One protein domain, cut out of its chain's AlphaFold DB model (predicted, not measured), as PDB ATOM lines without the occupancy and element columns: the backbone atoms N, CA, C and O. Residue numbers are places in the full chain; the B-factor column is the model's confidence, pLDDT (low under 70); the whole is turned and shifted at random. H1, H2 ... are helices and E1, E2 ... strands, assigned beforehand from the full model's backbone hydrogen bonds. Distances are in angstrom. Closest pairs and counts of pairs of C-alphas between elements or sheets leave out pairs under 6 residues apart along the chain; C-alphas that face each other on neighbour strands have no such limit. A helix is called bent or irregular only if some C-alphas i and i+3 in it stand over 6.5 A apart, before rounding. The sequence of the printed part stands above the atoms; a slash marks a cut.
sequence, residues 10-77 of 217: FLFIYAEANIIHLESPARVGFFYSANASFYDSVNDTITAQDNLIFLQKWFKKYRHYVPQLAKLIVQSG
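Overview. This is residues 10 to 77 of the 217 residues of an uncharacterized protein of Jatropha curcas (UniProt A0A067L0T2). What shape do these atoms make? A thin two-strand hairpin, E1 and E2, and the long helix H2 form the two arms of a loose, open U, with the long link from residues 23 to 35 and the short helix H1 at its closed end. Beyond H2, on the side away from the hairpin, residues 70 to 77 stick out, of which 70 to 75 belong to H3. What is it made of? The 68 printed residues have two named strands and three named helices in the order E1, E2, H1, H2, H3, with an antiparallel sheet E1 - E2 and a mixed class of helices and strands. The whole is loose, with a radius of gyration of the C-alphas of 13.7 A and spans of 40 by 29 by 17 A.

Arrangement. How do the strands pair? E1, residues 10 to 13, and E2, residues 18 to 22, are antiparallel neighbours at 166 degrees and form a hairpin. The C-alphas of Leu 11 and Ile 20 face each other at 4.7 A. Within hydrogen-bond range are N 12 and O 19, 2.9 A, and N 10 and O 21, 3.1 A. How do the helices stand? H2, residues 44 to 61, is apart from both strands, and H1, residues 36 to 41, meets it only through their link. H3, residues 67 to 75, is apart from E1, E2 and H1, and only just apart from H2, with their closest C-alphas 8.5 A from each other. What do the helix backbones show? Every O i to N i+4 pair is within hydrogen-bond range in H2 and H3. In H1, 0 of 2 such pairs are, while 2 of 3 O i to N i+3 pairs are.

Along the chain. Where is the hairpin? E1 begins at C-alpha 10, (-8.421, 31.007, 15.994), and measures 9.9 A. E2 measures 13.1 A. Where are the helices? H2 measures 24.9 A, from C-alpha 44 at (-4.230, 41.322, 35.807) to C-alpha 61. H1 measures 10.1 A and is neither bent nor irregular, but only just: C-alphas 36 and 39 are 6.1 A apart. H3 measures 12.3 A and ends at C-alpha 75, (-3.980, 57.905, 19.592).

Size, cuts and confidence. How far does it reach? The two C-alphas farthest apart, those of Ala 15 and Ser 37, are 42.8 A apart. How is it linked? The printed part has no cut. The link from E2 to H1 is long, with 13 residues, and the other three are tight. Where is confidence low? The mean pLDDT of the printed part is 71.9, and 24 residues are under 70, among them 10 to 18 and 58 to 69.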
ATOM      1  N   PHE A  10      -7.709  31.554  17.145       67.25
ATOM      2  CA  PHE A  10      -8.421  31.007  15.994       67.25
ATOM      3  C   PHE A  10      -9.110  32.134  15.224       67.25
ATOM      4  O   PHE A  10      -9.840  32.936  15.808       67.25
ATOM      5  N   LEU A  11      -8.852  32.200  13.914       56.31
ATOM      6  CA  LEU A  11      -9.520  33.116  12.995       56.31
ATOM      7  C   LEU A  11     -10.655  32.373  12.295       56.31
ATOM      8  O   LEU A  11     -10.407  31.428  11.548       56.31
ATOM      9  N   PHE A  12     -11.876  32.848  12.490       61.72
ATOM     10  CA  PHE A  12     -13.053  32.374  11.779       61.72
ATOM     11  C   PHE A  12     -13.493  33.443  10.781       61.72
ATOM     12  O   PHE A  12     -13.771  34.584  11.156       61.72
ATOM     13  N   ILE A  13     -13.512  33.077   9.500       59.41
ATOM     14  CA  ILE A  13     -13.983  33.934   8.409       59.41
ATOM     15  C   ILE A  13     -15.454  33.592   8.177       59.41
ATOM     16  O   ILE A  13     -15.768  32.496   7.712       59.41
ATOM     17  N   TYR A  14     -16.345  34.518   8.507       60.91
ATOM     18  CA  TYR A  14     -17.769  34.439   8.192       60.91
ATOM     19  C   TYR A  14     -18.085  35.355   7.009       60.91
ATOM     20  O   TYR A  14     -17.303  36.245   6.682       60.91
ATOM     21  N   ALA A  15     -19.255  35.168   6.390       62.38
ATOM     22  CA  ALA A  15     -19.707  36.006   5.275       62.38
ATOM     23  C   ALA A  15     -19.692  37.513   5.611       62.38
ATOM     24  O   ALA A  15     -19.380  38.329   4.751       62.38
ATOM     25  N   GLU A  16     -19.957  37.860   6.875       67.00
ATOM     26  CA  GLU A  16     -20.150  39.242   7.330       67.00
ATOM     27  C   GLU A  16     -18.982  39.802   8.165       67.00
ATOM     28  O   GLU A  16     -18.878  41.014   8.356       67.00
ATOM     29  N   ALA A  17     -18.102  38.947   8.703       61.41
ATOM     30  CA  ALA A  17     -17.022  39.378   9.592       61.41
ATOM     31  C   ALA A  17     -15.894  38.346   9.733       61.41
ATOM     32  O   ALA A  17     -16.097  37.139   9.630       61.41
ATOM     33  N   ASN A  18     -14.708  38.842  10.084       64.38
ATOM     34  CA  ASN A  18     -13.588  38.033  10.553       64.38
ATOM     35  C   ASN A  18     -13.542  38.090  12.084       64.38
ATOM     36  O   ASN A  18     -13.332  39.167  12.644       64.38
ATOM     37  N   ILE A  19     -13.729  36.953  12.757       73.00
ATOM     38  CA  ILE A  19     -13.752  36.852  14.224       73.00
ATOM     39  C   ILE A  19     -12.466  36.182  14.707       73.00
ATOM     40  O   ILE A  19     -12.075  35.137  14.191       73.00
ATOM     41  N   ILE A  20     -11.814  36.771  15.711       71.69
ATOM     42  CA  ILE A  20     -10.631  36.204  16.367       71.69
ATOM     43  C   ILE A  20     -11.017  35.799  17.787       71.69
ATOM     44  O   ILE A  20     -11.328  36.664  18.604       71.69
ATOM     45  N   HIS A  21     -10.956  34.503  18.084       77.62
ATOM     46  CA  HIS A  21     -11.030  33.993  19.452       77.62
ATOM     47  C   HIS A  21      -9.619  33.916  20.035       77.62
ATOM     48  O   HIS A  21      -8.760  33.236  19.466       77.62
ATOM     49  N   LEU A  22      -9.386  34.610  21.155       80.12
ATOM     50  CA  LEU A  22      -8.144  34.506  21.915       80.12
ATOM     51  C   LEU A  22      -8.395  33.919  23.310       80.12
ATOM     52  O   LEU A  22      -9.180  34.457  24.085       80.12
ATOM     53  N   GLU A  23      -7.657  32.864  23.638       79.38
ATOM     54  CA  GLU A  23      -7.619  32.238  24.960       79.38
ATOM     55  C   GLU A  23      -6.553  32.916  25.846       79.38
ATOM     56  O   GLU A  23      -5.393  33.040  25.447       79.38
ATOM     57  N   SER A  24      -6.937  33.395  27.036       81.81
ATOM     58  CA  SER A  24      -6.075  34.146  27.969       81.81
ATOM     59  C   SER A  24      -6.592  34.081  29.413       81.81
ATOM     60  O   SER A  24      -7.815  34.095  29.576       81.81
ATOM     61  N   PRO A  25      -5.732  34.052  30.464       79.62
ATOM     62  CA  PRO A  25      -4.257  34.022  30.466       79.62
ATOM     63  C   PRO A  25      -3.668  32.627  30.190       79.62
ATOM     64  O   PRO A  25      -4.392  31.674  29.907       79.62
ATOM     65  N   ALA A  26      -2.335  32.487  30.239       77.81
ATOM     66  CA  ALA A  26      -1.692  31.187  30.045       77.81
ATOM     67  C   ALA A  26      -2.228  30.195  31.086       77.81
ATOM     68  O   ALA A  26      -2.316  30.556  32.260       77.81
ATOM     69  N   ARG A  27      -2.524  28.962  30.644       78.94
ATOM     70  CA  ARG A  27      -3.296  27.890  31.312       78.94
ATOM     71  C   ARG A  27      -4.784  27.821  30.924       78.94
ATOM     72  O   ARG A  27      -5.464  26.908  31.381       78.94
ATOM     73  N   VAL A  28      -5.278  28.717  30.063       75.12
ATOM     74  CA  VAL A  28      -6.614  28.618  29.442       75.12
ATOM     75  C   VAL A  28      -6.502  27.973  28.056       75.12
ATOM     76  O   VAL A  28      -5.772  28.474  27.201       75.12
ATOM     77  N   GLY A  29      -7.216  26.864  27.837       80.81
ATOM     78  CA  GLY A  29      -7.260  26.161  26.549       80.81
ATOM     79  C   GLY A  29      -5.880  25.711  26.063       80.81
ATOM     80  O   GLY A  29      -5.173  24.976  26.756       80.81
ATOM     81  N   PHE A  30      -5.479  26.171  24.878       76.00
ATOM     82  CA  PHE A  30      -4.174  25.879  24.276       76.00
ATOM     83  C   PHE A  30      -3.100  26.930  24.585       76.00
ATOM     84  O   PHE A  30      -1.975  26.818  24.084       76.00
ATOM     85  N   PHE A  31      -3.403  27.967  25.369       76.94
ATOM     86  CA  PHE A  31      -2.425  28.986  25.742       76.94
ATOM     87  C   PHE A  31      -1.560  28.512  26.920       76.94
ATOM     88  O   PHE A  31      -2.078  28.233  27.998       76.94
ATOM     89  N   TYR A  32      -0.231  28.444  26.759       81.06
ATOM     90  CA  TYR A  32       0.669  27.928  27.805       81.06
ATOM     91  C   TYR A  32       2.021  28.654  27.886       81.06
ATOM     92  O   TYR A  32       2.541  29.161  26.892       81.06
ATOM     93  N   SER A  33       2.633  28.664  29.073       80.00
ATOM     94  CA  SER A  33       4.053  28.982  29.276       80.00
ATOM     95  C   SER A  33       4.862  27.704  29.501       80.00
ATOM     96  O   SER A  33       4.420  26.790  30.197       80.00
ATOM     97  N   ALA A  34       6.064  27.647  28.923       83.00
ATOM     98  CA  ALA A  34       7.019  26.566  29.167       83.00
ATOM     99  C   ALA A  34       7.721  26.689  30.532       83.00
ATOM    100  O   ALA A  34       8.357  25.739  30.981       83.00
ATOM    101  N   ASN A  35       7.625  27.851  31.188       83.88
ATOM    102  CA  ASN A  35       8.205  28.072  32.503       83.88
ATOM    103  C   ASN A  35       7.143  27.863  33.590       83.88
ATOM    104  O   ASN A  35       6.196  28.638  33.678       83.88
ATOM    105  N   ALA A  36       7.314  26.851  34.441       79.94
ATOM    106  CA  ALA A  36       6.360  26.551  35.509       79.94
ATOM    107  C   ALA A  36       6.247  27.681  36.551       79.94
ATOM    108  O   ALA A  36       5.148  27.957  37.018       79.94
ATOM    109  N   SER A  37       7.336  28.399  36.849       82.19
ATOM    110  CA  SER A  37       7.305  29.508  37.820       82.19
ATOM    111  C   SER A  37       6.610  30.766  37.295       82.19
ATOM    112  O   SER A  37       6.349  31.700  38.048       82.19
ATOM    113  N   PHE A  38       6.281  30.812  35.997       79.19
ATOM    114  CA  PHE A  38       5.490  31.900  35.428       79.19
ATOM    115  C   PHE A  38       4.084  31.947  36.040       79.19
ATOM    116  O   PHE A  38       3.584  33.035  36.329       79.19
ATOM    117  N   TYR A  39       3.476  30.780  36.278       79.12
ATOM    118  CA  TYR A  39       2.094  30.673  36.750       79.12
ATOM    119  C   TYR A  39       1.890  31.255  38.153       79.12
ATOM    120  O   TYR A  39       0.816  31.780  38.429       79.12
ATOM    121  N   ASP A  40       2.932  31.266  38.985       81.38
ATOM    122  CA  ASP A  40       2.889  31.828  40.342       81.38
ATOM    123  C   ASP A  40       2.800  33.364  40.352       81.38
ATOM    124  O   ASP A  40       2.494  33.977  41.371       81.38
ATOM    125  N   SER A  41       3.084  34.000  39.212       80.44
ATOM    126  CA  SER A  41       3.120  35.458  39.068       80.44
ATOM    127  C   SER A  41       1.952  36.034  38.266       80.44
ATOM    128  O   SER A  41       1.815  37.257  38.199       80.44
ATOM    129  N   VAL A  42       1.116  35.181  37.654       81.56
ATOM    130  CA  VAL A  42       0.016  35.608  36.776       81.56
ATOM    131  C   VAL A  42      -0.972  36.468  37.560       81.56
ATOM    132  O   VAL A  42      -1.535  36.050  38.564       81.56
ATOM    133  N   ASN A  43      -1.185  37.684  37.073       79.50
ATOM    134  CA  ASN A  43      -2.140  38.646  37.613       79.50
ATOM    135  C   ASN A  43      -2.693  39.513  36.475       79.50
ATOM    136  O   ASN A  43      -2.282  39.363  35.318       79.50
ATOM    137  N   ASP A  44      -3.592  40.443  36.794       70.75
ATOM    138  CA  ASP A  44      -4.230  41.322  35.807       70.75
ATOM    139  C   ASP A  44      -3.215  42.124  34.985       70.75
ATOM    140  O   ASP A  44      -3.373  42.284  33.776       70.75
ATOM    141  N   THR A  45      -2.129  42.581  35.618       75.50
ATOM    142  CA  THR A  45      -1.090  43.375  34.948       75.50
ATOM    143  C   THR A  45      -0.316  42.528  33.942       75.50
ATOM    144  O   THR A  45      -0.140  42.950  32.799       75.50
ATOM    145  N   ILE A  46       0.115  41.324  34.333       80.81
ATOM    146  CA  ILE A  46       0.835  40.402  33.442       80.81
ATOM    147  C   ILE A  46      -0.081  39.927  32.313       80.81
ATOM    148  O   ILE A  46       0.319  39.947  31.154       80.81
ATOM    149  N   THR A  47      -1.331  39.587  32.625       79.31
ATOM    150  CA  THR A  47      -2.328  39.154  31.636       79.31
ATOM    151  C   THR A  47      -2.617  40.258  30.620       79.31
ATOM    152  O   THR A  47      -2.634  40.004  29.417       79.31
ATOM    153  N   ALA A  48      -2.777  41.505  31.072       71.12
ATOM    154  CA  ALA A  48      -2.963  42.653  30.189       71.12
ATOM    155  C   ALA A  48      -1.724  42.927  29.322       71.12
ATOM    156  O   ALA A  48      -1.867  43.236  28.138       71.12
ATOM    157  N   GLN A  49      -0.515  42.786  29.875       78.25
ATOM    158  CA  GLN A  49       0.737  42.929  29.127       78.25
ATOM    159  C   GLN A  49       0.898  41.835  28.066       78.25
ATOM    160  O   GLN A  49       1.206  42.153  26.919       78.25
ATOM    161  N   ASP A  50       0.638  40.574  28.404       79.38
ATOM    162  CA  ASP A  50       0.726  39.454  27.465       79.38
ATOM    163  C   ASP A  50      -0.363  39.528  26.389       79.38
ATOM    164  O   ASP A  50      -0.073  39.302  25.215       79.38
ATOM    165  N   ASN A  51      -1.580  39.949  26.743       78.31
ATOM    166  CA  ASN A  51      -2.636  40.255  25.779       78.31
ATOM    167  C   ASN A  51      -2.237  41.413  24.861       78.31
ATOM    168  O   ASN A  51      -2.430  41.329  23.652       78.31
ATOM    169  N   LEU A  52      -1.632  42.479  25.387       72.06
ATOM    170  CA  LEU A  52      -1.136  43.587  24.572       72.06
ATOM    171  C   LEU A  52      -0.007  43.136  23.638       72.06
ATOM    172  O   LEU A  52      -0.011  43.520  22.472       72.06
ATOM    173  N   ILE A  53       0.926  42.300  24.102       79.62
ATOM    174  CA  ILE A  53       2.008  41.738  23.278       79.62
ATOM    175  C   ILE A  53       1.439  40.797  22.213       79.62
ATOM    176  O   ILE A  53       1.867  40.879  21.055       79.62
ATOM    177  N   PHE A  54       0.486  39.925  22.575       80.75
ATOM    178  CA  PHE A  54      -0.248  39.089  21.625       80.75
ATOM    179  C   PHE A  54      -0.832  39.975  20.557       80.75
ATOM    180  O   PHE A  54      -0.535  39.759  19.399       80.75
ATOM    181  N   LEU A  55      -1.611  40.985  20.930       71.12
ATOM    182  CA  LEU A  55      -2.253  41.840  19.960       71.12
ATOM    183  C   LEU A  55      -1.251  42.622  19.153       71.12
ATOM    184  O   LEU A  55      -1.383  42.646  17.956       71.12
ATOM    185  N   GLN A  56      -0.231  43.238  19.729       67.88
ATOM    186  CA  GLN A  56       0.766  43.958  18.939       67.88
ATOM    187  C   GLN A  56       1.380  43.050  17.865       67.88
ATOM    188  O   GLN A  56       1.553  43.482  16.727       67.88
ATOM    189  N   LYS A  57       1.649  41.779  18.191       74.44
ATOM    190  CA  LYS A  57       2.161  40.773  17.247       74.44
ATOM    191  C   LYS A  57       1.099  40.260  16.287       74.44
ATOM    192  O   LYS A  57       1.386  40.144  15.098       74.44
ATOM    193  N   TRP A  58      -0.088  39.970  16.809       69.81
ATOM    194  CA  TRP A  58      -1.271  39.555  16.088       69.81
ATOM    195  C   TRP A  58      -1.544  40.664  15.116       69.81
ATOM    196  O   TRP A  58      -1.285  40.393  13.987       69.81
ATOM    197  N   PHE A  59      -1.825  41.915  15.480       58.19
ATOM    198  CA  PHE A  59      -2.068  43.091  14.625       58.19
ATOM    199  C   PHE A  59      -0.999  43.461  13.622       58.19
ATOM    200  O   PHE A  59      -1.320  43.981  12.549       58.19
ATOM    201  N   LYS A  60       0.266  43.256  13.991       58.38
ATOM    202  CA  LYS A  60       1.382  43.348  13.050       58.38
ATOM    203  C   LYS A  60       1.256  42.284  11.946       58.38
ATOM    204  O   LYS A  60       1.839  42.444  10.882       58.38
ATOM    205  N   LYS A  61       0.453  41.251  12.198       53.38
ATOM    206  CA  LYS A  61       0.008  40.163  11.323       53.38
ATOM    207  C   LYS A  61      -1.491  40.286  10.872       53.38
ATOM    208  O   LYS A  61      -1.692  40.160   9.679       53.38
ATOM    209  N   TYR A  62      -2.490  40.575  11.745       50.19
ATOM    210  CA  TYR A  62      -3.982  40.527  11.714       50.19
ATOM    211  C   TYR A  62      -4.591  41.098  13.040       50.19
ATOM    212  O   TYR A  62      -4.046  40.861  14.093       50.19
ATOM    213  N   ARG A  63      -5.680  41.871  13.101       45.22
ATOM    214  CA  ARG A  63      -5.914  42.900  14.160       45.22
ATOM    215  C   ARG A  63      -7.116  42.596  15.152       45.22
ATOM    216  O   ARG A  63      -8.161  42.275  14.619       45.22
ATOM    217  N   HIS A  64      -7.022  42.712  16.515       48.78
ATOM    218  CA  HIS A  64      -8.037  43.227  17.547       48.78
ATOM    219  C   HIS A  64      -8.321  42.522  18.949       48.78
ATOM    220  O   HIS A  64      -8.823  41.414  18.968       48.78
ATOM    221  N   TYR A  65      -8.094  43.216  20.116       54.81
ATOM    222  CA  TYR A  65      -8.892  43.246  21.406       54.81
ATOM    223  C   TYR A  65      -9.407  44.687  21.572       54.81
ATOM    224  O   TYR A  65      -8.811  45.589  21.021       54.81
ATOM    225  N   VAL A  66     -10.517  44.975  22.241       63.44
ATOM    226  CA  VAL A  66     -11.429  45.965  21.638       63.44
ATOM    227  C   VAL A  66     -11.317  47.440  22.140       63.44
ATOM    228  O   VAL A  66     -10.973  48.286  21.314       63.44
ATOM    229  N   PRO A  67     -11.521  47.835  23.419       67.25
ATOM    230  CA  PRO A  67     -11.709  49.263  23.773       67.25
ATOM    231  C   PRO A  67     -10.424  50.059  24.064       67.25
ATOM    232  O   PRO A  67     -10.184  51.111  23.470       67.25
ATOM    233  N   GLN A  68      -9.553  49.560  24.947       63.50
ATOM    234  CA  GLN A  68      -8.266  50.202  25.276       63.50
ATOM    235  C   GLN A  68      -7.367  50.262  24.044       63.50
ATOM    236  O   GLN A  68      -6.579  51.182  23.853       63.50
ATOM    237  N   LEU A  69      -7.539  49.292  23.164       66.06
ATOM    238  CA  LEU A  69      -6.844  49.241  21.906       66.06
ATOM    239  C   LEU A  69      -7.461  50.128  20.839       66.06
ATOM    240  O   LEU A  69      -6.708  50.746  20.104       66.06
ATOM    241  N   ALA A  70      -8.790  50.243  20.759       70.12
ATOM    242  CA  ALA A  70      -9.411  51.275  19.937       70.12
ATOM    243  C   ALA A  70      -8.877  52.660  20.323       70.12
ATOM    244  O   ALA A  70      -8.479  53.427  19.448       70.12
ATOM    245  N   LYS A  71      -8.746  52.933  21.628       73.81
ATOM    246  CA  LYS A  71      -8.107  54.154  22.135       73.81
ATOM    247  C   LYS A  71      -6.657  54.288  21.658       73.81
ATOM    248  O   LYS A  71      -6.308  55.325  21.101       73.81
ATOM    249  N   LEU A  72      -5.827  53.255  21.822       70.81
ATOM    250  CA  LEU A  72      -4.435  53.278  21.352       70.81
ATOM    251  C   LEU A  72      -4.328  53.432  19.827       70.81
ATOM    252  O   LEU A  72      -3.432  54.120  19.357       70.81
ATOM    253  N   ILE A  73      -5.244  52.849  19.052       69.06
ATOM    254  CA  ILE A  73      -5.289  52.974  17.590       69.06
ATOM    255  C   ILE A  73      -5.566  54.421  17.189       69.06
ATOM    256  O   ILE A  73      -4.804  54.974  16.400       69.06
ATOM    257  N   VAL A  74      -6.587  55.051  17.779       77.94
ATOM    258  CA  VAL A  74      -6.901  56.469  17.534       77.94
ATOM    259  C   VAL A  74      -5.726  57.366  17.931       77.94
ATOM    260  O   VAL A  74      -5.352  58.262  17.180       77.94
ATOM    261  N   GLN A  75      -5.099  57.104  19.081       80.62
ATOM    262  CA  GLN A  75      -3.980  57.905  19.592       80.62
ATOM    263  C   GLN A  75      -2.661  57.679  18.843       80.62
ATOM    264  O   GLN A  75      -1.802  58.555  18.849       80.62
ATOM    265  N   SER A  76      -2.482  56.525  18.197       80.62
ATOM    266  CA  SER A  76      -1.230  56.173  17.519       80.62
ATOM    267  C   SER A  76      -0.944  56.992  16.258       80.62
ATOM    268  O   SER A  76       0.174  56.939  15.751       80.62
ATOM    269  N   GLY A  77      -1.941  57.700  15.709       69.44
ATOM    270  CA  GLY A  77      -1.810  58.436  14.443       69.44
ATOM    271  C   GLY A  77      -1.601  57.539  13.218       69.44
ATOM    272  O   GLY A  77      -1.361  58.026  12.114       69.44
TER     273      GLY A  77